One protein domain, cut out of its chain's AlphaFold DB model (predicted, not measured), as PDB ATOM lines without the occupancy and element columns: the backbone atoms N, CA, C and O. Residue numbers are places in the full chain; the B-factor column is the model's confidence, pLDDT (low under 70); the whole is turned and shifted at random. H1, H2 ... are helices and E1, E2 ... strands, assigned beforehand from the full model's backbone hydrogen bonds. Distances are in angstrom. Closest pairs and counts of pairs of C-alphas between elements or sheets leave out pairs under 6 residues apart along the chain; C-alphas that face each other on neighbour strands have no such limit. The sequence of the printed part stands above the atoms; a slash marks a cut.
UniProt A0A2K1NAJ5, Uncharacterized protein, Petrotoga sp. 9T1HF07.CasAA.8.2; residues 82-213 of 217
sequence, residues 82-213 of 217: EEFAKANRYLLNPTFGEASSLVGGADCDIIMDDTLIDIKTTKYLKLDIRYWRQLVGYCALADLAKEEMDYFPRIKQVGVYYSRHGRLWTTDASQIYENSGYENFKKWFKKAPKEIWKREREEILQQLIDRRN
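What this domain is: This is residues 82 to 213 of the 217 residues of an uncharacterized protein of Petrotoga sp. 9T1HF07.CasAA.8.2 (UniProt A0A2K1NAJ5). A twisted five-stranded sheet has one long helix, H2, packed slantwise over one face, while residues 199 to 213, of which 199 to 210 belong to H5, stick out as an arm. The short helix H1 packs on H2 at its residues 141 to 148, and H4 crosses close by H2. The 132 printed residues run E1 H1 E2 E3 H2 E4 E5 H3 H4 H5, five named strands and five named helices, of mixed class. The sheet's order is E1, E2, E3, E4, E5, mixed, with E3 and E4 parallel. The whole is compact, radius of gyration of the C-alphas 16.1 A, with spans of 51 by 37 by 27 A.

Where its parts are: Find C-alpha 90 at (342.427, 256.317, 386.647), where E1, residues 90 to 92, begins, 6.2 A long. E2 is residues 110 to 112, 6.3 A; E3, 115 to 120, 15.9 A; E4, 157 to 162, 16.2 A; E5, 167 to 172, 16.8 A. H2, residues 129 to 148, starts at C-alpha 129 (366.071, 266.095, 380.602) and runs 29.2 A. H1 is residues 97 to 103, 11.8 A; H3, 174 to 177, 4.7 A; H4, 182 to 191, 14.2 A. H5, residues 194 to 210, runs 25.1 A to C-alpha 210 at (371.784, 289.238, 378.242).

How they stand to each other: Start at E3 and E4, parallel, where N 116 and O 157 are 2.9 A apart. The hairpin E4 and E5 is antiparallel, with N 160 and O 169 at 2.9 A. The hairpin E2 and E3 is antiparallel, with N 112 and O 115 at 2.9 A. E1 and E2 are antiparallel, with N 91 and O 111 at 2.8 A. E3, H2 and E4 form a strand-helix-strand unit, two parallel neighbour strands with a helix between, its crossover right-handed. H2 on one face of the sheet gives two layers; its height over the sheet is 9.2 A, and its line stands at 42 degrees to E4 on the local plane. H3 only grazes the sheet with residues 174 to 176. H1 and H2 touch, closest at the C-alphas of Ala 99 and Leu 141, 5.8 A, at a steep tilt of 38 degrees, opposite ways. H1 and H4 only just touch, with 3 pairs of C-alphas within 8 A, closest at Leu 102 and Lys 190, 7.0 A. In H4 every O i to N i+4 pair is within hydrogen-bond range, in H2 15 of 16, in H5 12 of 13, in H1 0 of 3 against 4 of 4 O i to N i+3 pairs; H3 is too short for an O i to N i+4 pair.

The domain as a whole: Look to the C-alphas of Asn 88 and Asn 213, the two farthest apart, 53.2 A. The printed part has no cut, and no link is long. Confidence is under 70 at residues 192 to 209 and 211 to 213.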
ATOM      1  N   GLU A  82     345.037 249.869 374.056       93.88
ATOM      2  CA  GLU A  82     345.378 248.643 374.781       93.88
ATOM      3  C   GLU A  82     346.310 248.895 375.969       93.88
ATOM      4  O   GLU A  82     346.212 248.203 376.975       93.88
ATOM      5  N   GLU A  83     347.218 249.868 375.881       94.06
ATOM      6  CA  GLU A  83     348.078 250.244 377.004       94.06
ATOM      7  C   GLU A  83     347.287 251.015 378.060       94.06
ATOM      8  O   GLU A  83     347.383 250.710 379.247       94.06
ATOM      9  N   PHE A  84     346.443 251.947 377.614       93.56
ATOM     10  CA  PHE A  84     345.603 252.764 378.486       93.56
ATOM     11  C   PHE A  84     344.386 252.034 379.052       93.56
ATOM     12  O   PHE A  84     343.784 252.572 379.961       93.56
ATOM     13  N   ALA A  85     344.008 250.854 378.551       92.69
ATOM     14  CA  ALA A  85     342.868 250.078 379.053       92.69
ATOM     15  C   ALA A  85     343.258 249.025 380.106       92.69
ATOM     16  O   ALA A  85     342.386 248.352 380.651       92.69
ATOM     17  N   LYS A  86     344.558 248.851 380.385       91.94
ATOM     18  CA  LYS A  86     345.059 247.834 381.329       91.94
ATOM     19  C   LYS A  86     344.847 248.194 382.795       91.94
ATOM     20  O   LYS A  86     344.893 247.297 383.632       91.94
ATOM     21  N   ALA A  87     344.667 249.474 383.107       94.81
ATOM     22  CA  ALA A  87     344.563 249.921 384.485       94.81
ATOM     23  C   ALA A  87     343.133 249.802 385.016       94.81
ATOM     24  O   ALA A  87     342.154 249.993 384.289       94.81
ATOM     25  N   ASN A  88     343.020 249.516 386.311       94.94
ATOM     26  CA  ASN A  88     341.727 249.405 386.987       94.94
ATOM     27  C   ASN A  88     341.244 250.759 387.509       94.94
ATOM     28  O   ASN A  88     340.041 251.002 387.619       94.94
ATOM     29  N   ARG A  89     342.182 251.647 387.846       95.25
ATOM     30  CA  ARG A  89     341.915 252.971 388.396       95.25
ATOM     31  C   ARG A  89     342.633 254.045 387.592       95.25
ATOM     32  O   ARG A  89     343.831 253.950 387.340       95.25
ATOM     33  N   TYR A  90     341.904 255.118 387.295       95.50
ATOM     34  CA  TYR A  90     342.427 256.317 386.647       95.50
ATOM     35  C   TYR A  90     342.207 257.515 387.563       95.50
ATOM     36  O   TYR A  90     341.092 257.755 388.029       95.50
ATOM     37  N   LEU A  91     343.267 258.274 387.812       95.12
ATOM     38  CA  LEU A  91     343.180 259.624 388.350       95.12
ATOM     39  C   LEU A  91     343.545 260.580 387.218       95.12
ATOM     40  O   LEU A  91     344.651 260.497 386.689       95.12
ATOM     41  N   LEU A  92     342.615 261.455 386.840       94.62
ATOM     42  CA  LEU A  92     342.803 262.438 385.772       94.62
ATOM     43  C   LEU A  92     343.059 263.809 386.389       94.62
ATOM     44  O   LEU A  92     342.262 264.256 387.215       94.62
ATOM     45  N   ASN A  93     344.156 264.452 385.995       93.81
ATOM     46  CA  ASN A  93     344.637 265.701 386.583       93.81
ATOM     47  C   ASN A  93     344.700 265.699 388.130       93.81
ATOM     48  O   ASN A  93     344.264 266.677 388.746       93.81
ATOM     49  N   PRO A  94     345.161 264.619 388.810       94.94
ATOM     50  CA  PRO A  94     345.264 264.648 390.261       94.94
ATOM     51  C   PRO A  94     346.234 265.738 390.710       94.94
ATOM     52  O   PRO A  94     347.372 265.827 390.240       94.94
ATOM     53  N   THR A  95     345.796 266.518 391.693       93.94
ATOM     54  CA  THR A  95     346.711 267.300 392.517       93.94
ATOM     55  C   THR A  95     347.403 266.374 393.516       93.94
ATOM     56  O   THR A  95     346.913 265.297 393.863       93.94
ATOM     57  N   PHE A  96     348.541 266.817 394.029       94.31
ATOM     58  CA  PHE A  96     349.290 266.161 395.098       94.31
ATOM     59  C   PHE A  96     348.866 266.678 396.485       94.31
ATOM     60  O   PHE A  96     349.701 266.858 397.368       94.31
ATOM     61  N   GLY A  97     347.581 267.011 396.664       90.94
ATOM     62  CA  GLY A  97     347.086 267.649 397.889       90.94
ATOM     63  C   GLY A  97     347.807 268.970 398.181       90.94
ATOM     64  O   GLY A  97     348.122 269.727 397.253       90.94
ATOM     65  N   GLU A  98     348.120 269.222 399.453       89.44
ATOM     66  CA  GLU A  98     348.853 270.418 399.891       89.44
ATOM     67  C   GLU A  98     350.275 270.491 399.314       89.44
ATOM     68  O   GLU A  98     350.790 271.586 399.068       89.44
ATOM     69  N   ALA A  99     350.897 269.348 398.995       90.75
ATOM     70  CA  ALA A  99     352.232 269.317 398.400       90.75
ATOM     71  C   ALA A  99     352.280 270.047 397.046       90.75
ATOM     72  O   ALA A  99     353.284 270.683 396.723       90.75
ATOM     73  N   SER A 100     351.180 270.056 396.285       90.69
ATOM     74  CA  SER A 100     351.053 270.811 395.024       90.69
ATOM     75  C   SER A 100     351.407 272.289 395.193       90.69
ATOM     76  O   SER A 100     352.003 272.907 394.307       90.69
ATOM     77  N   SER A 101     351.061 272.865 396.347       87.88
ATOM     78  CA  SER A 101     351.288 274.274 396.660       87.88
ATOM     79  C   SER A 101     352.769 274.619 396.823       87.88
ATOM     80  O   SER A 101     353.116 275.792 396.672       87.88
ATOM     81  N   LEU A 102     353.645 273.639 397.088       86.12
ATOM     82  CA  LEU A 102     355.095 273.840 397.242       86.12
ATOM     83  C   LEU A 102     355.745 274.390 395.967       86.12
ATOM     84  O   LEU A 102     356.707 275.149 396.042       86.12
ATOM     85  N   VAL A 103     355.175 274.059 394.807       84.94
ATOM     86  CA  VAL A 103     355.667 274.470 393.483       84.94
ATOM     87  C   VAL A 103     354.723 275.435 392.761       84.94
ATOM     88  O   VAL A 103     354.823 275.623 391.553       84.94
ATOM     89  N   GLY A 104     353.811 276.074 393.500       82.06
ATOM     90  CA  GLY A 104     352.872 277.050 392.938       82.06
ATOM     91  C   GLY A 104     351.619 276.445 392.300       82.06
ATOM     92  O   GLY A 104     350.935 277.143 391.559       82.06
ATOM     93  N   GLY A 105     351.302 275.186 392.616       84.56
ATOM     94  CA  GLY A 105     350.163 274.456 392.065       84.56
ATOM     95  C   GLY A 105     350.604 273.527 390.940       84.56
ATOM     96  O   GLY A 105     350.702 273.949 389.791       84.56
ATOM     97  N   ALA A 106     350.877 272.271 391.292       90.44
ATOM     98  CA  ALA A 106     351.160 271.200 390.345       90.44
ATOM     99  C   ALA A 106     350.063 270.136 390.353       90.44
ATOM    100  O   ALA A 106     349.632 269.660 391.402       90.44
ATOM    101  N   ASP A 107     349.691 269.731 389.153       92.19
ATOM    102  CA  ASP A 107     348.877 268.582 388.804       92.19
ATOM    103  C   ASP A 107     349.695 267.669 387.879       92.19
ATOM    104  O   ASP A 107     350.592 268.111 387.154       92.19
ATOM    105  N   CYS A 108     349.444 266.367 387.963       93.62
ATOM    106  CA  CYS A 108     349.946 265.388 386.999       93.62
ATOM    107  C   CYS A 108     348.827 265.060 386.016       93.62
ATOM    108  O   CYS A 108     347.685 264.993 386.442       93.62
ATOM    109  N   ASP A 109     349.128 264.812 384.739       96.31
ATOM    110  CA  ASP A 109     348.079 264.552 383.746       96.31
ATOM    111  C   ASP A 109     347.257 263.296 384.074       96.31
ATOM    112  O   ASP A 109     346.023 263.344 384.106       96.31
ATOM    113  N   ILE A 110     347.922 262.155 384.306       97.00
ATOM    114  CA  ILE A 110     347.254 260.871 384.547       97.00
ATOM    115  C   ILE A 110     348.040 260.035 385.559       97.00
ATOM    116  O   ILE A 110     349.249 259.861 385.436       97.00
ATOM    117  N   ILE A 111     347.336 259.413 386.505       97.50
ATOM    118  CA  ILE A 111     347.848 258.248 387.238       97.50
ATOM    119  C   ILE A 111     346.969 257.040 386.909       97.50
ATOM    120  O   ILE A 111     345.760 257.068 387.143       97.50
ATOM    121  N   MET A 112     347.581 255.990 386.360       96.88
ATOM    122  CA  MET A 112     346.945 254.713 386.027       96.88
ATOM    123  C   MET A 112     347.417 253.656 387.026       96.88
ATOM    124  O   MET A 112     348.579 253.258 386.986       96.88
ATOM    125  N   ASP A 113     346.545 253.235 387.939       96.38
ATOM    126  CA  ASP A 113     346.889 252.427 389.116       96.38
ATOM    127  C   ASP A 113     348.051 253.037 389.936       96.38
ATOM    128  O   ASP A 113     347.828 253.948 390.736       96.38
ATOM    129  N   ASP A 114     349.281 252.556 389.746       96.94
ATOM    130  CA  ASP A 114     350.520 253.044 390.373       96.94
ATOM    131  C   ASP A 114     351.538 253.618 389.364       96.94
ATOM    132  O   ASP A 114     352.704 253.848 389.703       96.94
ATOM    133  N   THR A 115     351.097 253.879 388.132       98.19
ATOM    134  CA  THR A 115     351.900 254.473 387.058       98.19
ATOM    135  C   THR A 115     351.556 255.948 386.883       98.19
ATOM    136  O   THR A 115     350.433 256.287 386.514       98.19
ATOM    137  N   LEU A 116     352.530 256.829 387.114       98.38
ATOM    138  CA  LEU A 116     352.400 258.274 386.930       98.38
ATOM    139  C   LEU A 116     352.796 258.669 385.504       98.38
ATOM    140  O   LEU A 116     353.913 258.380 385.078       98.38
ATOM    141  N   ILE A 117     351.915 259.349 384.772       98.31
ATOM    142  CA  ILE A 117     352.113 259.698 383.361       98.31
ATOM    143  C   ILE A 117     351.943 261.199 383.149       98.31
ATOM    144  O   ILE A 117     350.950 261.800 383.552       98.31
ATOM    145  N   ASP A 118     352.910 261.777 382.445       97.88
ATOM    146  CA  ASP A 118     352.875 263.141 381.925       97.88
ATOM    147  C   ASP A 118     352.733 263.108 380.391       97.88
ATOM    148  O   ASP A 118     353.373 262.313 379.699       97.88
ATOM    149  N   ILE A 119     351.859 263.939 379.834       97.44
ATOM    150  CA  ILE A 119     351.534 263.978 378.410       97.44
ATOM    151  C   ILE A 119     352.357 265.076 377.742       97.44
ATOM    152  O   ILE A 119     352.317 266.251 378.109       97.44
ATOM    153  N   LYS A 120     353.082 264.710 376.684       96.75
ATOM    154  CA  LYS A 120     353.917 265.635 375.918       96.75
ATOM    155  C   LYS A 120     353.548 265.629 374.440       96.75
ATOM    156  O   LYS A 120     353.778 264.673 373.704       96.75
ATOM    157  N   THR A 121     353.048 266.771 373.977       95.19
ATOM    158  CA  THR A 121     352.759 267.036 372.560       95.19
ATOM    159  C   THR A 121     353.975 267.688 371.900       95.19
ATOM    160  O   THR A 121     354.083 268.913 371.830       95.19
ATOM    161  N   THR A 122     354.936 266.883 371.439       95.19
ATOM    162  CA  THR A 122     356.232 267.363 370.918       95.19
ATOM    163  C   THR A 122     356.505 266.856 369.506       95.19
ATOM    164  O   THR A 122     356.014 265.813 369.097       95.19
ATOM    165  N   LYS A 123     357.310 267.599 368.732       94.50
ATOM    166  CA  LYS A 123     357.729 267.178 367.380       94.50
ATOM    167  C   LYS A 123     358.664 265.961 367.392       94.50
ATOM    168  O   LYS A 123     358.704 265.215 366.420       94.50
ATOM    169  N   TYR A 124     359.479 265.835 368.438       95.00
ATOM    170  CA  TYR A 124     360.530 264.830 368.523       95.00
ATOM    171  C   TYR A 124     360.204 263.828 369.624       95.00
ATOM    172  O   TYR A 124     360.012 264.226 370.779       95.00
ATOM    173  N   LEU A 125     360.240 262.545 369.267       95.38
ATOM    174  CA  LEU A 125     360.120 261.422 370.186       95.38
ATOM    175  C   LEU A 125     361.447 261.229 370.929       95.38
ATOM    176  O   LEU A 125     362.282 260.412 370.549       95.38
ATOM    177  N   LYS A 126     361.679 262.058 371.947       95.50
ATOM    178  CA  LYS A 126     362.878 261.995 372.787       95.50
ATOM    179  C   LYS A 126     362.545 262.281 374.244       95.50
ATOM    180  O   LYS A 126     361.752 263.182 374.539       95.50
ATOM    181  N   LEU A 127     363.197 261.563 375.154       94.50
ATOM    182  CA  LEU A 127     363.168 261.892 376.573       94.50
ATOM    183  C   LEU A 127     364.086 263.088 376.824       94.50
ATOM    184  O   LEU A 127     365.309 262.977 376.830       94.50
ATOM    185  N   ASP A 128     363.479 264.263 376.958       94.31
ATOM    186  CA  ASP A 128     364.186 265.487 377.306       94.31
ATOM    187  C   ASP A 128     364.489 265.499 378.809       94.31
ATOM    188  O   ASP A 128     363.645 265.124 379.626       94.31
ATOM    189  N   ILE A 129     365.670 265.986 379.193       95.38
ATOM    190  CA  ILE A 129     366.071 266.095 380.602       95.38
ATOM    191  C   ILE A 129     365.072 266.905 381.441       95.38
ATOM    192  O   ILE A 129     364.929 266.664 382.637       95.38
ATOM    193  N   ARG A 130     364.345 267.851 380.832       95.75
ATOM    194  CA  ARG A 130     363.282 268.611 381.505       95.75
ATOM    195  C   ARG A 130     362.092 267.729 381.872       95.75
ATOM    196  O   ARG A 130     361.549 267.904 382.954       95.75
ATOM    197  N   TYR A 131     361.723 266.775 381.015       96.31
ATOM    198  CA  TYR A 131     360.635 265.830 381.290       96.31
ATOM    199  C   TYR A 131     361.049 264.872 382.401       96.31
ATOM    200  O   TYR A 131     360.299 264.670 383.346       96.31
ATOM    201  N   TRP A 132     362.294 264.388 382.363       97.38
ATOM    202  CA  TRP A 132     362.832 263.572 383.451       97.38
ATOM    203  C   TRP A 132     362.817 264.307 384.799       97.38
ATOM    204  O   TRP A 132     362.317 263.781 385.787       97.38
ATOM    205  N   ARG A 133     363.294 265.559 384.843       96.19
ATOM    206  CA  ARG A 133     363.245 266.390 386.060       96.19
ATOM    207  C   ARG A 133     361.814 266.628 386.551       96.19
ATOM    208  O   ARG A 133     361.598 266.651 387.757       96.19
ATOM    209  N   GLN A 134     360.857 266.784 385.637       95.69
ATOM    210  CA  GLN A 134     359.442 266.913 385.983       95.69
ATOM    211  C   GLN A 134     358.913 265.625 386.634       95.69
ATOM    212  O   GLN A 134     358.306 265.708 387.695       95.69
ATOM    213  N   LEU A 135     359.225 264.445 386.082       97.94
ATOM    214  CA  LEU A 135     358.854 263.157 386.686       97.94
ATOM    215  C   LEU A 135     359.474 262.957 388.078       97.94
ATOM    216  O   LEU A 135     358.790 262.499 388.988       97.94
ATOM    217  N   VAL A 136     360.736 263.356 388.275       97.69
ATOM    218  CA  VAL A 136     361.387 263.348 389.600       97.69
ATOM    219  C   VAL A 136     360.655 264.264 390.585       97.69
ATOM    220  O   VAL A 136     360.396 263.866 391.720       97.69
ATOM    221  N   GLY A 137     360.283 265.472 390.151       96.50
ATOM    222  CA  GLY A 137     359.481 266.395 390.957       96.50
ATOM    223  C   GLY A 137     358.113 265.812 391.318       96.50
ATOM    224  O   GLY A 137     357.710 265.868 392.477       96.50
ATOM    225  N   TYR A 138     357.433 265.181 390.360       97.50
ATOM    226  CA  TYR A 138     356.168 264.495 390.606       97.50
ATOM    227  C   TYR A 138     356.301 263.312 391.567       97.50
ATOM    228  O   TYR A 138     355.421 263.138 392.400       97.50
ATOM    229  N   CYS A 139     357.396 262.549 391.534       97.56
ATOM    230  CA  CYS A 139     357.640 261.490 392.522       97.56
ATOM    231  C   CYS A 139     357.791 262.055 393.940       97.56
ATOM    232  O   CYS A 139     357.196 261.526 394.875       97.56
ATOM    233  N   ALA A 140     358.529 263.159 394.099       96.44
ATOM    234  CA  ALA A 140     358.656 263.817 395.398       96.44
ATOM    235  C   ALA A 140     357.308 264.354 395.900       96.44
ATOM    236  O   ALA A 140     356.984 264.195 397.073       96.44
ATOM    237  N   LEU A 141     356.502 264.950 395.016       95.94
ATOM    238  CA  LEU A 141     355.152 265.400 395.356       95.94
ATOM    239  C   LEU A 141     354.221 264.231 395.699       95.94
ATOM    240  O   LEU A 141     353.462 264.333 396.656       95.94
ATOM    241  N   ALA A 142     354.303 263.122 394.966       96.12
ATOM    242  CA  ALA A 142     353.535 261.907 395.222       96.12
ATOM    243  C   ALA A 142     353.865 261.288 396.586       96.12
ATOM    244  O   ALA A 142     352.947 260.916 397.312       96.12
ATOM    245  N   ASP A 143     355.146 261.215 396.955       94.75
ATOM    246  CA  ASP A 143     355.570 260.739 398.276       94.75
ATOM    247  C   ASP A 143     354.996 261.613 399.394       94.75
ATOM    248  O   ASP A 143     354.440 261.095 400.357       94.75
ATOM    249  N   LEU A 144     355.087 262.938 399.247       93.38
ATOM    250  CA  LEU A 144     354.546 263.885 400.224       93.38
ATOM    251  C   LEU A 144     353.017 263.802 400.309       93.38
ATOM    252  O   LEU A 144     352.464 263.779 401.401       93.38
ATOM    253  N   ALA A 145     352.334 263.692 399.170       93.25
ATOM    254  CA  ALA A 145     350.890 263.496 399.130       93.25
ATOM    255  C   ALA A 145     350.486 262.181 399.805       93.25
ATOM    256  O   ALA A 145     349.469 262.127 400.491       93.25
ATOM    257  N   LYS A 146     351.286 261.120 399.646       92.25
ATOM    258  CA  LYS A 146     351.036 259.820 400.271       92.25
ATOM    259  C   LYS A 146     351.184 259.851 401.792       92.25
ATOM    260  O   LYS A 146     350.473 259.101 402.457       92.25
ATOM    261  N   GLU A 147     352.070 260.693 402.334       88.88
ATOM    262  CA  GLU A 147     352.203 260.919 403.786       88.88
ATOM    263  C   GLU A 147     350.909 261.488 404.401       88.88
ATOM    264  O   GLU A 147     350.645 261.263 405.580       88.88
ATOM    265  N   GLU A 148     350.105 262.207 403.612       86.19
ATOM    266  CA  GLU A 148     348.912 262.929 404.077       86.19
ATOM    267  C   GLU A 148     347.591 262.292 403.612       86.19
ATOM    268  O   GLU A 148     346.555 262.462 404.255       86.19
ATOM    269  N   MET A 149     347.602 261.566 402.491       87.62
ATOM    270  CA  MET A 149     346.405 261.057 401.822       87.62
ATOM    271  C   MET A 149     346.501 259.553 401.541       87.62
ATOM    272  O   MET A 149     347.130 259.106 400.577       87.62
ATOM    273  N   ASP A 150     345.763 258.757 402.316       86.81
ATOM    274  CA  ASP A 150     345.775 257.292 402.203       86.81
ATOM    275  C   ASP A 150     345.346 256.770 400.824       86.81
ATOM    276  O   ASP A 150     345.827 255.725 400.380       86.81
ATOM    277  N   TYR A 151     344.486 257.497 400.110       85.00
ATOM    278  CA  TYR A 151     343.997 257.085 398.792       85.00
ATOM    279  C   TYR A 151     344.997 257.334 397.654       85.00
ATOM    280  O   TYR A 151     344.794 256.796 396.555       85.00
ATOM    281  N   PHE A 152     346.030 258.158 397.871       91.88
ATOM    282  CA  PHE A 152     347.064 258.400 396.868       91.88
ATOM    283  C   PHE A 152     347.890 257.111 396.697       91.88
ATOM    284  O   PHE A 152     348.191 256.445 397.696       91.88
ATOM    285  N   PRO A 153     348.195 256.667 395.467       93.81
ATOM    286  CA  PRO A 153     348.957 255.440 395.267       93.81
ATOM    287  C   PRO A 153     350.445 255.659 395.558       93.81
ATOM    288  O   PRO A 153     350.983 256.747 395.361       93.81
ATOM    289  N   ARG A 154     351.135 254.597 395.986       95.06
ATOM    290  CA  ARG A 154     352.600 254.574 395.934       95.06
ATOM    291  C   ARG A 154     353.001 254.365 394.481       95.06
ATOM    292  O   ARG A 154     352.684 253.316 393.929       95.06
ATOM    293  N   ILE A 155     353.684 255.337 393.892       97.94
ATOM    294  CA  ILE A 155     354.095 255.266 392.489       97.94
ATOM    295  C   ILE A 155     355.154 254.173 392.327       97.94
ATOM    296  O   ILE A 155     356.120 254.116 393.085       97.94
ATOM    297  N   LYS A 156     354.953 253.279 391.359       98.31
ATOM    298  CA  LYS A 156     355.911 252.220 391.002       98.31
ATOM    299  C   LYS A 156     356.504 252.416 389.620       98.31
ATOM    300  O   LYS A 156     357.620 251.975 389.373       98.31
ATOM    301  N   GLN A 157     355.784 253.091 388.730       98.50
ATOM    302  CA  GLN A 157     356.275 253.433 387.403       98.50
ATOM    303  C   GLN A 157     356.025 254.904 387.107       98.50
ATOM    304  O   GLN A 157     355.051 255.496 387.569       98.50
ATOM    305  N   VAL A 158     356.903 255.483 386.301       98.56
ATOM    306  CA  VAL A 158     356.724 256.817 385.732       98.56
ATOM    307  C   VAL A 158     356.799 256.736 384.220       98.56
ATOM    308  O   VAL A 158     357.493 255.875 383.677       98.56
ATOM    309  N   GLY A 159     356.119 257.640 383.530       97.75
ATOM    310  CA  GLY A 159     356.099 257.628 382.082       97.75
ATOM    311  C   GLY A 159     355.792 258.964 381.438       97.75
ATOM    312  O   GLY A 159     355.302 259.903 382.065       97.75
ATOM    313  N   VAL A 160     356.090 259.015 380.145       98.25
ATOM    314  CA  VAL A 160     355.727 260.117 379.260       98.25
ATOM    315  C   VAL A 160     354.904 259.551 378.114       98.25
ATOM    316  O   VAL A 160     355.369 258.668 377.388       98.25
ATOM    317  N   TYR A 161     353.696 260.076 377.924       98.19
ATOM    318  CA  TYR A 161     352.907 259.803 376.730       98.19
ATOM    319  C   TYR A 161     353.180 260.864 375.663       98.19
ATOM    320  O   TYR A 161     352.823 262.034 375.802       98.19
ATOM    321  N   TYR A 162     353.808 260.449 374.566       98.06
ATOM    322  CA  TYR A 162     354.103 261.307 373.426       98.06
ATOM    323  C   TYR A 162     352.918 261.329 372.458       98.06
ATOM    324  O   TYR A 162     352.858 260.533 371.518       98.06
ATOM    325  N   SER A 163     351.990 262.265 372.669       96.75
ATOM    326  CA  SER A 163     350.690 262.306 371.981       96.75
ATOM    327  C   SER A 163     350.791 262.373 370.453       96.75
ATOM    328  O   SER A 163     350.054 261.683 369.762       96.75
ATOM    329  N   ARG A 164     351.758 263.123 369.903       96.19
ATOM    330  CA  ARG A 164     352.000 263.199 368.442       96.19
ATOM    331  C   ARG A 164     352.523 261.907 367.825       96.19
ATOM    332  O   ARG A 164     352.529 261.772 366.606       96.19
ATOM    333  N   HIS A 165     353.029 261.002 368.651       96.88
ATOM    334  CA  HIS A 165     353.672 259.776 368.207       96.88
ATOM    335  C   HIS A 165     352.870 258.527 368.581       96.88
ATOM    336  O   HIS A 165     353.242 257.446 368.132       96.88
ATOM    337  N   GLY A 166     351.815 258.648 369.399       97.12
ATOM    338  CA  GLY A 166     351.062 257.495 369.897       97.12
ATOM    339  C   GLY A 166     351.923 256.533 370.720       97.12
ATOM    340  O   GLY A 166     351.731 255.323 370.667       97.12
ATOM    341  N   ARG A 167     352.944 257.046 371.421       97.56
ATOM    342  CA  ARG A 167     353.913 256.225 372.164       97.56
ATOM    343  C   ARG A 167     353.875 256.550 373.644       97.56
ATOM    344  O   ARG A 167     354.173 257.680 374.030       97.56
ATOM    345  N   LEU A 168     353.568 255.546 374.456       97.50
ATOM    346  CA  LEU A 168     353.782 255.585 375.893       97.50
ATOM    347  C   LEU A 168     355.176 255.021 376.193       97.50
ATOM    348  O   LEU A 168     355.514 253.909 375.800       97.50
ATOM    349  N   TRP A 169     356.012 255.823 376.844       97.50
ATOM    350  CA  TRP A 169     357.275 255.366 377.414       97.50
ATOM    351  C   TRP A 169     357.119 255.297 378.929       97.50
ATOM    352  O   TRP A 169     356.672 256.275 379.527       97.50
ATOM    353  N   THR A 170     357.510 254.182 379.541       97.88
ATOM    354  CA  THR A 170     357.529 254.015 380.998       97.88
ATOM    355  C   THR A 170     358.871 253.471 381.476       97.88
ATOM    356  O   THR A 170     359.620 252.838 380.729       97.88
ATOM    357  N   THR A 171     359.178 253.727 382.743       98.19
ATOM    358  CA  THR A 171     360.291 253.118 383.472       98.19
ATOM    359  C   THR A 171     359.900 252.900 384.927       98.19
ATOM    360  O   THR A 171     359.006 253.565 385.455       98.19
ATOM    361  N   ASP A 172     360.598 251.982 385.588       98.44
ATOM    362  CA  ASP A 172     360.451 251.757 387.020       98.44
ATOM    363  C   ASP A 172     360.849 253.016 387.814       98.44
ATOM    364  O   ASP A 172     361.877 253.647 387.541       98.44
ATOM    365  N   ALA A 173     360.023 253.392 388.791       98.38
ATOM    366  CA  ALA A 173     360.244 254.568 389.624       98.38
ATOM    367  C   ALA A 173     361.418 254.386 390.606       98.38
ATOM    368  O   ALA A 173     361.941 255.377 391.116       98.38
ATOM    369  N   SER A 174     361.902 253.157 390.826       98.00
ATOM    370  CA  SER A 174     363.155 252.865 391.546       98.00
ATOM    371  C   SER A 174     364.352 253.627 390.983       98.00
ATOM    372  O   SER A 174     365.200 254.070 391.751       98.00
ATOM    373  N   GLN A 175     364.385 253.899 389.671       97.38
ATOM    374  CA  GLN A 175     365.423 254.731 389.044       97.38
ATOM    375  C   GLN A 175     365.515 256.139 389.666       97.38
ATOM    376  O   GLN A 175     366.552 256.797 389.580       97.38
ATOM    377  N   ILE A 176     364.425 256.601 390.284       97.94
ATOM    378  CA  ILE A 176     364.335 257.858 391.026       97.94
ATOM    379  C   ILE A 176     364.490 257.583 392.523       97.94
ATOM    380  O   ILE A 176     365.370 258.164 393.155       97.94
ATOM    381  N   TYR A 177     363.667 256.692 393.082       97.62
ATOM    382  CA  TYR A 177     363.573 256.467 394.528       97.62
ATOM    383  C   TYR A 177     364.831 255.863 395.158       97.62
ATOM    384  O   TYR A 177     365.167 256.198 396.290       97.62
ATOM    385  N   GLU A 178     365.538 254.987 394.444       97.50
ATOM    386  CA  GLU A 178     366.749 254.322 394.946       97.50
ATOM    387  C   GLU A 178     368.015 255.151 394.710       97.50
ATOM    388  O   GLU A 178     369.107 254.783 395.149       97.50
ATOM    389  N   ASN A 179     367.896 256.304 394.042       97.06
ATOM    390  CA  ASN A 179     369.011 257.223 393.917       97.06
ATOM    391  C   ASN A 179     369.420 257.728 395.309       97.06
ATOM    392  O   ASN A 179     368.604 258.266 396.055       97.06
ATOM    393  N   SER A 180     370.707 257.628 395.646       96.44
ATOM    394  CA  SER A 180     371.224 258.025 396.965       96.44
ATOM    395  C   SER A 180     370.979 259.501 397.311       96.44
ATOM    396  O   SER A 180     370.949 259.870 398.484       96.44
ATOM    397  N   GLY A 181     370.776 260.355 396.303       96.06
ATOM    398  CA  GLY A 181     370.423 261.759 396.475       96.06
ATOM    399  C   GLY A 181     368.934 262.019 396.712       96.06
ATOM    400  O   GLY A 181     368.592 263.132 397.112       96.06
ATOM    401  N   TYR A 182     368.049 261.041 396.494       97.25
ATOM    402  CA  TYR A 182     366.600 261.253 396.477       97.25
ATOM    403  C   TYR A 182     366.054 261.765 397.812       97.25
ATOM    404  O   TYR A 182     365.358 262.777 397.843       97.25
ATOM    405  N   GLU A 183     366.421 261.150 398.938       95.62
ATOM    406  CA  GLU A 183     365.933 261.587 400.253       95.62
ATOM    407  C   GLU A 183     366.412 262.999 400.623       95.62
ATOM    408  O   GLU A 183     365.671 263.787 401.217       95.62
ATOM    409  N   ASN A 184     367.637 263.358 400.230       95.50
ATOM    410  CA  ASN A 184     368.146 264.717 400.408       95.50
ATOM    411  C   ASN A 184     367.399 265.705 399.506       95.50
ATOM    412  O   ASN A 184     367.011 266.779 399.970       95.50
ATOM    413  N   PHE A 185     367.143 265.321 398.253       94.88
ATOM    414  CA  PHE A 185     366.335 266.093 397.318       94.88
ATOM    415  C   PHE A 185     364.919 266.312 397.854       94.88
ATOM    416  O   PHE A 185     364.503 267.459 397.941       94.88
ATOM    417  N   LYS A 186     364.209 265.271 398.305       94.50
ATOM    418  CA  LYS A 186     362.852 265.375 398.868       94.50
ATOM    419  C   LYS A 186     362.806 266.311 400.078       94.50
ATOM    420  O   LYS A 186     361.932 267.173 400.163       94.50
ATOM    421  N   LYS A 187     363.778 266.205 400.996       92.62
ATOM    422  CA  LYS A 187     363.894 267.106 402.160       92.62
ATOM    423  C   LYS A 187     364.132 268.558 401.757       92.62
ATOM    424  O   LYS A 187     363.544 269.454 402.361       92.62
ATOM    425  N   TRP A 188     365.000 268.794 400.772       90.69
ATOM    426  CA  TRP A 188     365.219 270.124 400.208       90.69
ATOM    427  C   TRP A 188     363.951 270.641 399.519       90.69
ATOM    428  O   TRP A 188     363.516 271.749 399.812       90.69
ATOM    429  N   PHE A 189     363.306 269.814 398.699       89.56
ATOM    430  CA  PHE A 189     362.113 270.136 397.919       89.56
ATOM    431  C   PHE A 189     360.932 270.537 398.813       89.56
ATOM    432  O   PHE A 189     360.282 271.544 398.551       89.56
ATOM    433  N   LYS A 190     360.721 269.829 399.937       88.69
ATOM    434  CA  LYS A 190     359.706 270.166 400.960       88.69
ATOM    435  C   LYS A 190     359.957 271.523 401.633       88.69
ATOM    436  O   LYS A 190     359.019 272.159 402.099       88.69
ATOM    437  N   LYS A 191     361.222 271.953 401.725       84.62
ATOM    438  CA  LYS A 191     361.646 273.189 402.410       84.62
ATOM    439  C   LYS A 191     361.915 274.358 401.467       84.62
ATOM    440  O   LYS A 191     362.083 275.475 401.953       84.62
ATOM    441  N   ALA A 192     362.017 274.111 400.163       69.75
ATOM    442  CA  ALA A 192     362.378 275.121 399.182       69.75
ATOM    443  C   ALA A 192     361.362 276.280 399.251       69.75
ATOM    444  O   ALA A 192     360.175 276.067 398.997       69.75
ATOM    445  N   PRO A 193     361.784 277.504 399.624       59.56
ATOM    446  CA  PRO A 193     360.889 278.647 399.697       59.56
ATOM    447  C   PRO A 193     360.279 278.927 398.324       59.56
ATOM    448  O   PRO A 193     361.001 278.957 397.326       59.56
ATOM    449  N   LYS A 194     358.975 279.227 398.285       59.78
ATOM    450  CA  LYS A 194     358.271 279.675 397.066       59.78
ATOM    451  C   LYS A 194     359.017 280.808 396.338       59.78
ATOM    452  O   LYS A 194     359.005 280.866 395.113       59.78
ATOM    453  N   GLU A 195     359.725 281.651 397.090       54.59
ATOM    454  CA  GLU A 195     360.503 282.788 396.585       54.59
ATOM    455  C   GLU A 195     361.828 282.411 395.896       54.59
ATOM    456  O   GLU A 195     362.272 283.144 395.012       54.59
ATOM    457  N   ILE A 196     362.453 281.269 396.230       60.78
ATOM    458  CA  ILE A 196     363.684 280.821 395.544       60.78
ATOM    459  C   ILE A 196     363.370 280.498 394.081       60.78
ATOM    460  O   ILE A 196     364.075 280.949 393.181       60.78
ATOM    461  N   TRP A 197     362.253 279.812 393.837       56.25
ATOM    462  CA  TRP A 197     361.811 279.442 392.492       56.25
ATOM    463  C   TRP A 197     361.503 280.652 391.606       56.25
ATOM    464  O   TRP A 197     361.689 280.595 390.391       56.25
ATOM    465  N   LYS A 198     361.042 281.756 392.205       54.72
ATOM    466  CA  LYS A 198     360.771 283.007 391.497       54.72
ATOM    467  C   LYS A 198     362.069 283.741 391.154       54.72
ATOM    468  O   LYS A 198     362.272 284.088 389.992       54.72
ATOM    469  N   ARG A 199     362.977 283.877 392.128       55.44
ATOM    470  CA  ARG A 199     364.250 284.595 391.963       55.44
ATOM    471  C   ARG A 199     365.214 283.888 391.008       55.44
ATOM    472  O   ARG A 199     365.741 284.524 390.105       55.44
ATOM    473  N   GLU A 200     365.388 282.571 391.130       60.25
ATOM    474  CA  GLU A 200     366.270 281.807 390.230       60.25
ATOM    475  C   GLU A 200     365.746 281.792 388.787       60.25
ATOM    476  O   GLU A 200     366.523 281.863 387.833       60.25
ATOM    477  N   ARG A 201     364.420 281.743 388.599       56.69
ATOM    478  CA  ARG A 201     363.806 281.818 387.267       56.69
ATOM    479  C   ARG A 201     364.017 283.189 386.627       56.69
ATOM    480  O   ARG A 201     364.302 283.242 385.433       56.69
ATOM    481  N   GLU A 202     363.889 284.267 387.395       60.12
ATOM    482  CA  GLU A 202     364.157 285.636 386.939       60.12
ATOM    483  C   GLU A 202     365.646 285.837 386.606       60.12
ATOM    484  O   GLU A 202     365.957 286.334 385.526       60.12
ATOM    485  N   GLU A 203     366.564 285.352 387.447       67.31
ATOM    486  CA  GLU A 203     368.013 285.416 387.204       67.31
ATOM    487  C   GLU A 203     368.435 284.618 385.954       67.31
ATOM    488  O   GLU A 203     369.202 285.115 385.129       67.31
ATOM    489  N   ILE A 204     367.906 283.405 385.754       66.88
ATOM    490  CA  ILE A 204     368.189 282.593 384.556       66.88
ATOM    491  C   ILE A 204     367.599 283.243 383.298       66.88
ATOM    492  O   ILE A 204     368.248 283.254 382.250       66.88
ATOM    493  N   LEU A 205     366.382 283.789 383.374       56.50
ATOM    494  CA  LEU A 205     365.773 284.512 382.255       56.50
ATOM    495  C   LEU A 205     366.592 285.751 381.891       56.50
ATOM    496  O   LEU A 205     366.843 285.963 380.706       56.50
ATOM    497  N   GLN A 206     367.068 286.503 382.884       66.81
ATOM    498  CA  GLN A 206     367.927 287.661 382.668       66.81
ATOM    499  C   GLN A 206     369.249 287.256 382.003       66.81
ATOM    500  O   GLN A 206     369.596 287.795 380.959       66.81
ATOM    501  N   GLN A 207     369.917 286.207 382.493       68.44
ATOM    502  CA  GLN A 207     371.146 285.690 381.876       68.44
ATOM    503  C   GLN A 207     370.941 285.210 380.430       68.44
ATOM    504  O   GLN A 207     371.846 285.316 379.600       68.44
ATOM    505  N   LEU A 208     369.770 284.660 380.098       60.12
ATOM    506  CA  LEU A 208     369.435 284.248 378.732       60.12
ATOM    507  C   LEU A 208     369.105 285.440 377.819       60.12
ATOM    508  O   LEU A 208     369.393 285.370 376.622       60.12
ATOM    509  N   ILE A 209     368.521 286.510 378.365       67.38
ATOM    510  CA  ILE A 209     368.268 287.776 377.662       67.38
ATOM    511  C   ILE A 209     369.593 288.490 377.373       67.38
ATOM    512  O   ILE A 209     369.848 288.853 376.225       67.38
ATOM    513  N   ASP A 210     370.476 288.586 378.366       70.44
ATOM    514  CA  ASP A 210     371.784 289.238 378.242       70.44
ATOM    515  C   ASP A 210     372.685 288.509 377.230       70.44
ATOM    516  O   ASP A 210     373.375 289.129 376.424       70.44
ATOM    517  N   ARG A 211     372.607 287.172 377.169       66.31
ATOM    518  CA  ARG A 211     373.301 286.370 376.142       66.31
ATOM    519  C   ARG A 211     372.745 286.551 374.725       66.31
ATOM    520  O   ARG A 211     373.428 286.188 373.770       66.31
ATOM    521  N   ARG A 212     371.518 287.061 374.566       56.66
ATOM    522  CA  ARG A 212     370.891 287.320 373.256       56.66
ATOM    523  C   ARG A 212     371.123 288.741 372.735       56.66
ATOM    524  O   ARG A 212     370.985 288.930 371.533       56.66
ATOM    525  N   ASN A 213     371.529 289.687 373.586       56.50
ATOM    526  CA  ASN A 213     371.877 291.060 373.205       56.50
ATOM    527  C   ASN A 213     373.315 291.403 373.644       56.50
ATOM    528  O   ASN A 213     373.502 292.130 374.617       56.50
TER     529      ASN A 213